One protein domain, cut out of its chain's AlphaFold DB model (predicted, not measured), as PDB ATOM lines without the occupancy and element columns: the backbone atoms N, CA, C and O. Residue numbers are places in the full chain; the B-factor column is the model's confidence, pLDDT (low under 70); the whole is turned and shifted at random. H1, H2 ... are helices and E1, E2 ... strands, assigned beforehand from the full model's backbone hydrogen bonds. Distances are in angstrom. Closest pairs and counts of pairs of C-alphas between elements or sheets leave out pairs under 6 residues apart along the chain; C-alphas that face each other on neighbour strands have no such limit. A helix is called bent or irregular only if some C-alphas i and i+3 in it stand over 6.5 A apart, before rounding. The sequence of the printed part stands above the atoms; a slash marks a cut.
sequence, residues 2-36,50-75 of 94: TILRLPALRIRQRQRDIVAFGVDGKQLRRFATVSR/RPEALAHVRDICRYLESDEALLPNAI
ATOM      1  N   THR A   2     128.049 173.965  82.794       70.56
ATOM      2  CA  THR A   2     127.033 173.237  83.568       70.56
ATOM      3  C   THR A   2     126.937 173.833  84.967       70.56
ATOM      4  O   THR A   2     127.913 173.784  85.706       70.56
ATOM      5  N   ILE A   3     125.780 174.384  85.335       78.88
ATOM      6  CA  ILE A   3     125.536 174.922  86.682       78.88
ATOM      7  C   ILE A   3     124.839 173.846  87.523       78.88
ATOM      8  O   ILE A   3     123.775 173.357  87.146       78.88
ATOM      9  N   LEU A   4     125.437 173.481  88.661       79.75
ATOM     10  CA  LEU A   4     124.862 172.570  89.656       79.75
ATOM     11  C   LEU A   4     124.326 173.384  90.839       79.75
ATOM     12  O   LEU A   4     125.037 174.220  91.390       79.75
ATOM     13  N   ARG A   5     123.069 173.143  91.223       85.12
ATOM     14  CA  ARG A   5     122.439 173.733  92.414       85.12
ATOM     15  C   ARG A   5     122.148 172.614  93.400       85.12
ATOM     16  O   ARG A   5     121.402 171.699  93.068       85.12
ATOM     17  N   LEU A   6     122.764 172.685  94.576       83.50
ATOM     18  CA  LEU A   6     122.711 171.639  95.592       83.50
ATOM     19  C   LEU A   6     122.451 172.270  96.963       83.50
ATOM     20  O   LEU A   6     122.948 173.374  97.216       83.50
ATOM     21  N   PRO A   7     121.698 171.599  97.849       82.81
ATOM     22  CA  PRO A   7     121.667 171.979  99.251       82.81
ATOM     23  C   PRO A   7     123.070 171.806  99.842       82.81
ATOM     24  O   PRO A   7     123.743 170.803  99.598       82.81
ATOM     25  N   ALA A   8     123.510 172.801 100.605       85.38
ATOM     26  CA  ALA A   8     124.834 172.821 101.202       85.38
ATOM     27  C   ALA A   8     124.768 173.307 102.652       85.38
ATOM     28  O   ALA A   8     123.999 174.211 102.981       85.38
ATOM     29  N   LEU A   9     125.605 172.720 103.499       80.62
ATOM     30  CA  LEU A   9     125.867 173.153 104.861       80.62
ATOM     31  C   LEU A   9     127.114 174.032 104.866       80.62
ATOM     32  O   LEU A   9     128.133 173.679 104.271       80.62
ATOM     33  N   ARG A  10     127.040 175.161 105.568       82.75
ATOM     34  CA  ARG A  10     128.205 175.988 105.878       82.75
ATOM     35  C   ARG A  10     128.595 175.741 107.324       82.75
ATOM     36  O   ARG A  10     127.812 176.005 108.229       82.75
ATOM     37  N   ILE A  11     129.808 175.256 107.525       80.50
ATOM     38  CA  ILE A  11     130.376 174.958 108.833       80.50
ATOM     39  C   ILE A  11     131.560 175.895 109.020       80.50
ATOM     40  O   ILE A  11     132.440 175.961 108.165       80.50
ATOM     41  N   ARG A  12     131.598 176.635 110.126       78.88
ATOM     42  CA  ARG A  12     132.761 177.455 110.463       78.88
ATOM     43  C   ARG A  12     133.663 176.668 111.399       78.88
ATOM     44  O   ARG A  12     133.251 176.315 112.497       78.88
ATOM     45  N   GLN A  13     134.885 176.402 110.958       74.06
ATOM     46  CA  GLN A  13     135.886 175.702 111.751       74.06
ATOM     47  C   GLN A  13     137.126 176.585 111.861       74.06
ATOM     48  O   GLN A  13     137.731 176.979 110.861       74.06
ATOM     49  N   ARG A  14     137.485 176.934 113.103       78.31
ATOM     50  CA  ARG A  14     138.488 177.965 113.412       78.31
ATOM     51  C   ARG A  14     138.164 179.264 112.652       78.31
ATOM     52  O   ARG A  14     137.079 179.819 112.811       78.31
ATOM     53  N   GLN A  15     139.082 179.741 111.813       79.25
ATOM     54  CA  GLN A  15     138.901 180.949 111.003       79.25
ATOM     55  C   GLN A  15     138.413 180.677 109.570       79.25
ATOM     56  O   GLN A  15     138.263 181.618 108.790       79.25
ATOM     57  N   ARG A  16     138.117 179.418 109.219       73.50
ATOM     58  CA  ARG A  16     137.788 178.991 107.853       73.50
ATOM     59  C   ARG A  16     136.310 178.608 107.730       73.50
ATOM     60  O   ARG A  16     135.724 178.034 108.647       73.50
ATOM     61  N   ASP A  17     135.709 178.936 106.590       77.31
ATOM     62  CA  ASP A  17     134.364 178.486 106.223       77.31
ATOM     63  C   ASP A  17     134.458 177.239 105.340       77.31
ATOM     64  O   ASP A  17     135.079 177.262 104.280       77.31
ATOM     65  N   ILE A  18     133.825 176.157 105.777       76.44
ATOM     66  CA  ILE A  18     133.728 174.884 105.066       76.44
ATOM     67  C   ILE A  18     132.328 174.779 104.477       76.44
ATOM     68  O   ILE A  18     131.337 174.989 105.176       76.44
ATOM     69  N   VAL A  19     132.241 174.429 103.196       77.19
ATOM     70  CA  VAL A  19     130.971 174.149 102.522       77.19
ATOM     71  C   VAL A  19     130.906 172.659 102.214       77.19
ATOM     72  O   VAL A  19     131.717 172.149 101.448       77.19
ATOM     73  N   ALA A  20     129.938 171.971 102.811       79.50
ATOM     74  CA  ALA A  20     129.673 170.559 102.575       79.50
ATOM     75  C   ALA A  20     128.350 170.407 101.824       79.50
ATOM     76  O   ALA A  20     127.355 171.030 102.184       79.50
ATOM     77  N   PHE A  21     128.317 169.583 100.784       83.12
ATOM     78  CA  PHE A  21     127.106 169.327 100.010       83.12
ATOM     79  C   PHE A  21     127.069 167.873  99.547       83.12
ATOM     80  O   PHE A  21     128.106 167.256  99.308       83.12
ATOM     81  N   GLY A  22     125.860 167.333  99.419       82.19
ATOM     82  CA  GLY A  22     125.628 166.025  98.815       82.19
ATOM     83  C   GLY A  22     125.384 166.155  97.314       82.19
ATOM     84  O   GLY A  22     124.727 167.095  96.869       82.19
ATOM     85  N   VAL A  23     125.890 165.206  96.529       82.94
ATOM     86  CA  VAL A  23     125.661 165.126  95.080       82.94
ATOM     87  C   VAL A  23     125.560 163.665  94.652       82.94
ATOM     88  O   VAL A  23     126.233 162.806  95.219       82.94
ATOM     89  N   ASP A  24     124.727 163.370  93.651       81.69
ATOM     90  CA  ASP A  24     124.666 162.028  93.065       81.69
ATOM     91  C   ASP A  24     126.026 161.687  92.428       81.69
ATOM     92  O   ASP A  24     126.541 162.435  91.590       81.69
ATOM     93  N   GLY A  25     126.607 160.542  92.796       78.88
ATOM     94  CA  GLY A  25     127.892 160.077  92.269       78.88
ATOM     95  C   GLY A  25     127.928 159.949  90.740       78.88
ATOM     96  O   GLY A  25     128.977 160.144  90.128       78.88
ATOM     97  N   LYS A  26     126.782 159.727  90.085       83.19
ATOM     98  CA  LYS A  26     126.658 159.737  88.615       83.19
ATOM     99  C   LYS A  26     127.002 161.105  88.020       83.19
ATOM    100  O   LYS A  26     127.473 161.190  86.887       83.19
ATOM    101  N   GLN A  27     126.794 162.180  88.780       79.75
ATOM    102  CA  GLN A  27     127.108 163.547  88.373       79.75
ATOM    103  C   GLN A  27     128.568 163.926  88.625       79.75
ATOM    104  O   GLN A  27     129.010 164.928  88.067       79.75
ATOM    105  N   LEU A  28     129.330 163.131  89.388       77.69
ATOM    106  CA  LEU A  28     130.724 163.420  89.737       77.69
ATOM    107  C   LEU A  28     131.583 163.675  88.492       77.69
ATOM    108  O   LEU A  28     132.323 164.650  88.437       77.69
ATOM    109  N   ARG A  29     131.385 162.881  87.429       75.81
ATOM    110  CA  ARG A  29     132.101 163.030  86.146       75.81
ATOM    111  C   ARG A  29     131.866 164.372  85.437       75.81
ATOM    112  O   ARG A  29     132.586 164.680  84.495       75.81
ATOM    113  N   ARG A  30     130.850 165.149  85.836       75.44
ATOM    114  CA  ARG A  30     130.514 166.448  85.222       75.44
ATOM    115  C   ARG A  30     131.400 167.585  85.728       75.44
ATOM    116  O   ARG A  30     131.478 168.606  85.053       75.44
ATOM    117  N   PHE A  31     132.001 167.435  86.908       74.94
ATOM    118  CA  PHE A  31     132.786 168.489  87.561       74.94
ATOM    119  C   PHE A  31     134.065 167.977  88.240       74.94
ATOM    120  O   PHE A  31     134.845 168.780  88.739       74.94
ATOM    121  N   ALA A  32     134.296 166.663  88.252       68.50
ATOM    122  CA  ALA A  32     135.505 166.045  88.767       68.50
ATOM    123  C   ALA A  32     135.980 164.933  87.822       68.50
ATOM    124  O   ALA A  32     135.192 164.137  87.302       68.50
ATOM    125  N   THR A  33     137.292 164.854  87.625       60.94
ATOM    126  CA  THR A  33     137.930 163.750  86.907       60.94
ATOM    127  C   THR A  33     138.502 162.779  87.926       60.94
ATOM    128  O   THR A  33     139.354 163.136  88.730       60.94
ATOM    129  N   VAL A  34     138.032 161.531  87.893       59.94
ATOM    130  CA  VAL A  34     138.619 160.451  88.692       59.94
ATOM    131  C   VAL A  34     139.790 159.880  87.900       59.94
ATOM    132  O   VAL A  34     139.571 159.185  86.907       59.94
ATOM    133  N   SER A  35     141.023 160.174  88.316       54.22
ATOM    134  CA  SER A  35     142.205 159.512  87.759       54.22
ATOM    135  C   SER A  35     142.231 158.067  88.259       54.22
ATOM    136  O   SER A  35     142.583 157.795  89.406       54.22
ATOM    137  N   ARG A  36     141.768 157.127  87.430       47.12
ATOM    138  CA  ARG A  36     141.887 155.696  87.721       47.12
ATOM    139  C   ARG A  36     143.258 155.236  87.245       47.12
ATOM    140  O   ARG A  36     143.470 155.082  86.048       47.12
ATOM    141  N   ARG A  50     156.842 158.400  90.125       56.38
ATOM    142  CA  ARG A  50     156.906 158.446  91.591       56.38
ATOM    143  C   ARG A  50     157.207 159.820  92.223       56.38
ATOM    144  O   ARG A  50     156.847 159.941  93.388       56.38
ATOM    145  N   PRO A  51     157.791 160.853  91.581       51.19
ATOM    146  CA  PRO A  51     158.078 162.104  92.294       51.19
ATOM    147  C   PRO A  51     156.830 162.932  92.640       51.19
ATOM    148  O   PRO A  51     156.695 163.401  93.766       51.19
ATOM    149  N   GLU A  52     155.897 163.081  91.697       51.19
ATOM    150  CA  GLU A  52     154.776 164.034  91.799       51.19
ATOM    151  C   GLU A  52     153.653 163.508  92.699       51.19
ATOM    152  O   GLU A  52     153.102 164.240  93.518       51.19
ATOM    153  N   ALA A  53     153.372 162.205  92.624       56.34
ATOM    154  CA  ALA A  53     152.424 161.547  93.518       56.34
ATOM    155  C   ALA A  53     152.935 161.509  94.969       56.34
ATOM    156  O   ALA A  53     152.153 161.707  95.894       56.34
ATOM    157  N   LEU A  54     154.244 161.304  95.185       59.28
ATOM    158  CA  LEU A  54     154.842 161.384  96.525       59.28
ATOM    159  C   LEU A  54     154.812 162.809  97.071       59.28
ATOM    160  O   LEU A  54     154.541 162.980  98.256       59.28
ATOM    161  N   ALA A  55     155.078 163.814  96.233       62.53
ATOM    162  CA  ALA A  55     154.951 165.214  96.625       62.53
ATOM    163  C   ALA A  55     153.513 165.523  97.060       62.53
ATOM    164  O   ALA A  55     153.306 166.007  98.168       62.53
ATOM    165  N   HIS A  56     152.522 165.113  96.265       60.56
ATOM    166  CA  HIS A  56     151.116 165.326  96.594       60.56
ATOM    167  C   HIS A  56     150.686 164.594  97.873       60.56
ATOM    168  O   HIS A  56     150.031 165.178  98.731       60.56
ATOM    169  N   VAL A  57     151.105 163.337  98.052       64.69
ATOM    170  CA  VAL A  57     150.849 162.576  99.286       64.69
ATOM    171  C   VAL A  57     151.511 163.242 100.493       64.69
ATOM    172  O   VAL A  57     150.880 163.361 101.537       64.69
ATOM    173  N   ARG A  58     152.752 163.722 100.362       68.81
ATOM    174  CA  ARG A  58     153.438 164.453 101.437       68.81
ATOM    175  C   ARG A  58     152.744 165.766 101.769       68.81
ATOM    176  O   ARG A  58     152.685 166.117 102.940       68.81
ATOM    177  N   ASP A  59     152.211 166.466 100.777       68.50
ATOM    178  CA  ASP A  59     151.451 167.693 101.000       68.50
ATOM    179  C   ASP A  59     150.111 167.406 101.696       68.50
ATOM    180  O   ASP A  59     149.721 168.157 102.587       68.50
ATOM    181  N   ILE A  60     149.459 166.278 101.381       67.06
ATOM    182  CA  ILE A  60     148.288 165.784 102.124       67.06
ATOM    183  C   ILE A  60     148.668 165.468 103.575       67.06
ATOM    184  O   ILE A  60     147.996 165.942 104.488       67.06
ATOM    185  N   CYS A  61     149.747 164.714 103.809       68.94
ATOM    186  CA  CYS A  61     150.223 164.392 105.158       68.94
ATOM    187  C   CYS A  61     150.559 165.659 105.953       68.94
ATOM    188  O   CYS A  61     150.040 165.839 107.047       68.94
ATOM    189  N   ARG A  62     151.332 166.584 105.368       75.19
ATOM    190  CA  ARG A  62     151.690 167.866 105.992       75.19
ATOM    191  C   ARG A  62     150.453 168.691 106.342       75.19
ATOM    192  O   ARG A  62     150.423 169.338 107.383       75.19
ATOM    193  N   TYR A  63     149.438 168.691 105.477       71.00
ATOM    194  CA  TYR A  63     148.176 169.366 105.763       71.00
ATOM    195  C   TYR A  63     147.444 168.718 106.943       71.00
ATOM    196  O   TYR A  63     146.992 169.441 107.826       71.00
ATOM    197  N   LEU A  64     147.363 167.384 106.986       68.50
ATOM    198  CA  LEU A  64     146.725 166.637 108.077       68.50
ATOM    199  C   LEU A  64     147.461 166.780 109.419       68.50
ATOM    200  O   LEU A  64     146.813 166.783 110.459       68.50
ATOM    201  N   GLU A  65     148.786 166.915 109.393       75.94
ATOM    202  CA  GLU A  65     149.637 167.133 110.573       75.94
ATOM    203  C   GLU A  65     149.637 168.591 111.059       75.94
ATOM    204  O   GLU A  65     150.188 168.887 112.116       75.94
ATOM    205  N   SER A  66     149.038 169.521 110.307       74.44
ATOM    206  CA  SER A  66     148.983 170.929 110.701       74.44
ATOM    207  C   SER A  66     147.886 171.196 111.736       74.44
ATOM    208  O   SER A  66     146.785 170.655 111.647       74.44
ATOM    209  N   ASP A  67     148.124 172.132 112.658       68.19
ATOM    210  CA  ASP A  67     147.131 172.560 113.663       68.19
ATOM    211  C   ASP A  67     145.843 173.149 113.049       68.19
ATOM    212  O   ASP A  67     144.816 173.309 113.719       68.19
ATOM    213  N   GLU A  68     145.889 173.505 111.765       68.50
ATOM    214  CA  GLU A  68     144.771 174.054 111.002       68.50
ATOM    215  C   GLU A  68     144.067 173.024 110.112       68.50
ATOM    216  O   GLU A  68     143.177 173.404 109.342       68.50
ATOM    217  N   ALA A  69     144.441 171.745 110.210       66.31
ATOM    218  CA  ALA A  69     143.838 170.671 109.440       66.31
ATOM    219  C   ALA A  69     142.316 170.651 109.641       66.31
ATOM    220  O   ALA A  69     141.796 170.417 110.734       66.31
ATOM    221  N   LEU A  70     141.578 170.889 108.559       63.69
ATOM    222  CA  LEU A  70     140.139 170.668 108.525       63.69
ATOM    223  C   LEU A  70     139.916 169.225 108.079       63.69
ATOM    224  O   LEU A  70     140.282 168.873 106.956       63.69
ATOM    225  N   LEU A  71     139.313 168.406 108.939       62.16
ATOM    226  CA  LEU A  71     138.937 167.022 108.645       62.16
ATOM    227  C   LEU A  71     137.408 166.904 108.592       62.16
ATOM    228  O   LEU A  71     136.788 166.769 109.645       62.16
ATOM    229  N   PRO A  72     136.782 166.937 107.396       51.81
ATOM    230  CA  PRO A  72     135.357 166.647 107.284       51.81
ATOM    231  C   PRO A  72     135.030 165.338 106.541       51.81
ATOM    232  O   PRO A  72     133.919 164.858 106.713       51.81
ATOM    233  N   ASN A  73     135.919 164.747 105.721       47.91
ATOM    234  CA  ASN A  73     135.729 163.445 105.041       47.91
ATOM    235  C   ASN A  73     137.029 162.951 104.355       47.91
ATOM    236  O   ASN A  73     137.872 163.764 103.989       47.91
ATOM    237  N   ALA A  74     137.168 161.635 104.121       51.34
ATOM    238  CA  ALA A  74     138.372 160.965 103.580       51.34
ATOM    239  C   ALA A  74     138.694 161.227 102.087       51.34
ATOM    240  O   ALA A  74     139.593 160.601 101.527       51.34
ATOM    241  N   ILE A  75     137.962 162.123 101.420       54.88
ATOM    242  CA  ILE A  75     138.176 162.445 100.004       54.88
ATOM    243  C   ILE A  75     138.834 163.820  99.919       54.88
ATOM    244  O   ILE A  75     138.192 164.843 100.151       54.88
TER     245      ILE A  75
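AT A GLANCE: This is residues 2 to 36 and 50 to 75 of the 94 residues of an uncharacterized protein of Kutzneria sp. 744 (UniProt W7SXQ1). Picture an open, loose frame: a two-stranded hairpin, E1 and E2, runs on one side with the short helix H1 following it past the end of E2, and across a wide gap stands one longer helix, H2, apart from E1, E2 and H1. Residues 50 to 59 of H2 stick out free, and the stretch after H2, residues 65 to 75, folds back into the gap. The printed part has 61 residues, with two named strands and two named helices in the order E1, E2, H1, H2; the sheet's order is E1 - E2, antiparallel, and the class is mixed, helices and strands. The whole is loose, with a radius of gyration of the C-alphas of 14.8 A, and flat, spanning 34 by 34 by 17 A.

IN THESE COORDINATES: Start at Thr 2 and go on to C-alpha 8 at (124.834, 172.821, 101.202), where strand E1, residues 8 to 13, begins; it runs 15.5 A. After Arg 14 and Gln 15 you reach E2, residues 16 to 21, 16.4 A long. Next comes helix H1, residues 25 to 30, which begins with C-alpha 25 at (127.892, 160.077, 92.269) and measures 9.9 A. Past the cut, find helix H2, residues 50 to 64, 21.0 A long, ending with C-alpha 64 at (146.725, 166.637, 108.077).

HOW THE PARTS SIT: Look first at the hairpin of E1 and E2, antiparallel with 154 degrees between their directions. C-alphas 8 and 21 face each other at 4.3 A, and C-alphas 13 and 16 at 5.4 A. Within hydrogen-bond range you will find N 9 and O 20, 2.8 A apart, and N 18 and O 11, 2.8 A apart. From E2 a tight link of 3 residues leads to H1. H1 is irregular, but only just: its C-alphas 26 and 29 are 6.8 A apart. E1 and H1 are apart. H2 is apart from E1, from E2 and from H1. In H2 every O i to N i+4 pair is within hydrogen-bond range; in H1 0 of 2 are, while 2 of its 3 O i to N i+3 pairs are.

THE WHOLE: The two C-alphas farthest apart are those of Pro 7 and Arg 50, 38.5 A. Residues 37 to 49 are not printed, and across this cut C-alpha 36 and C-alpha 50 are 15.8 A apart. Of the links that are printed whole, E1 to E2 and E2 to H1 are tight. Read the B-factor column for pLDDT: the mean of the printed part is 70.6, and residues 32 to 36, 50 to 61, 64 and 67 to 75 of this model are under 70.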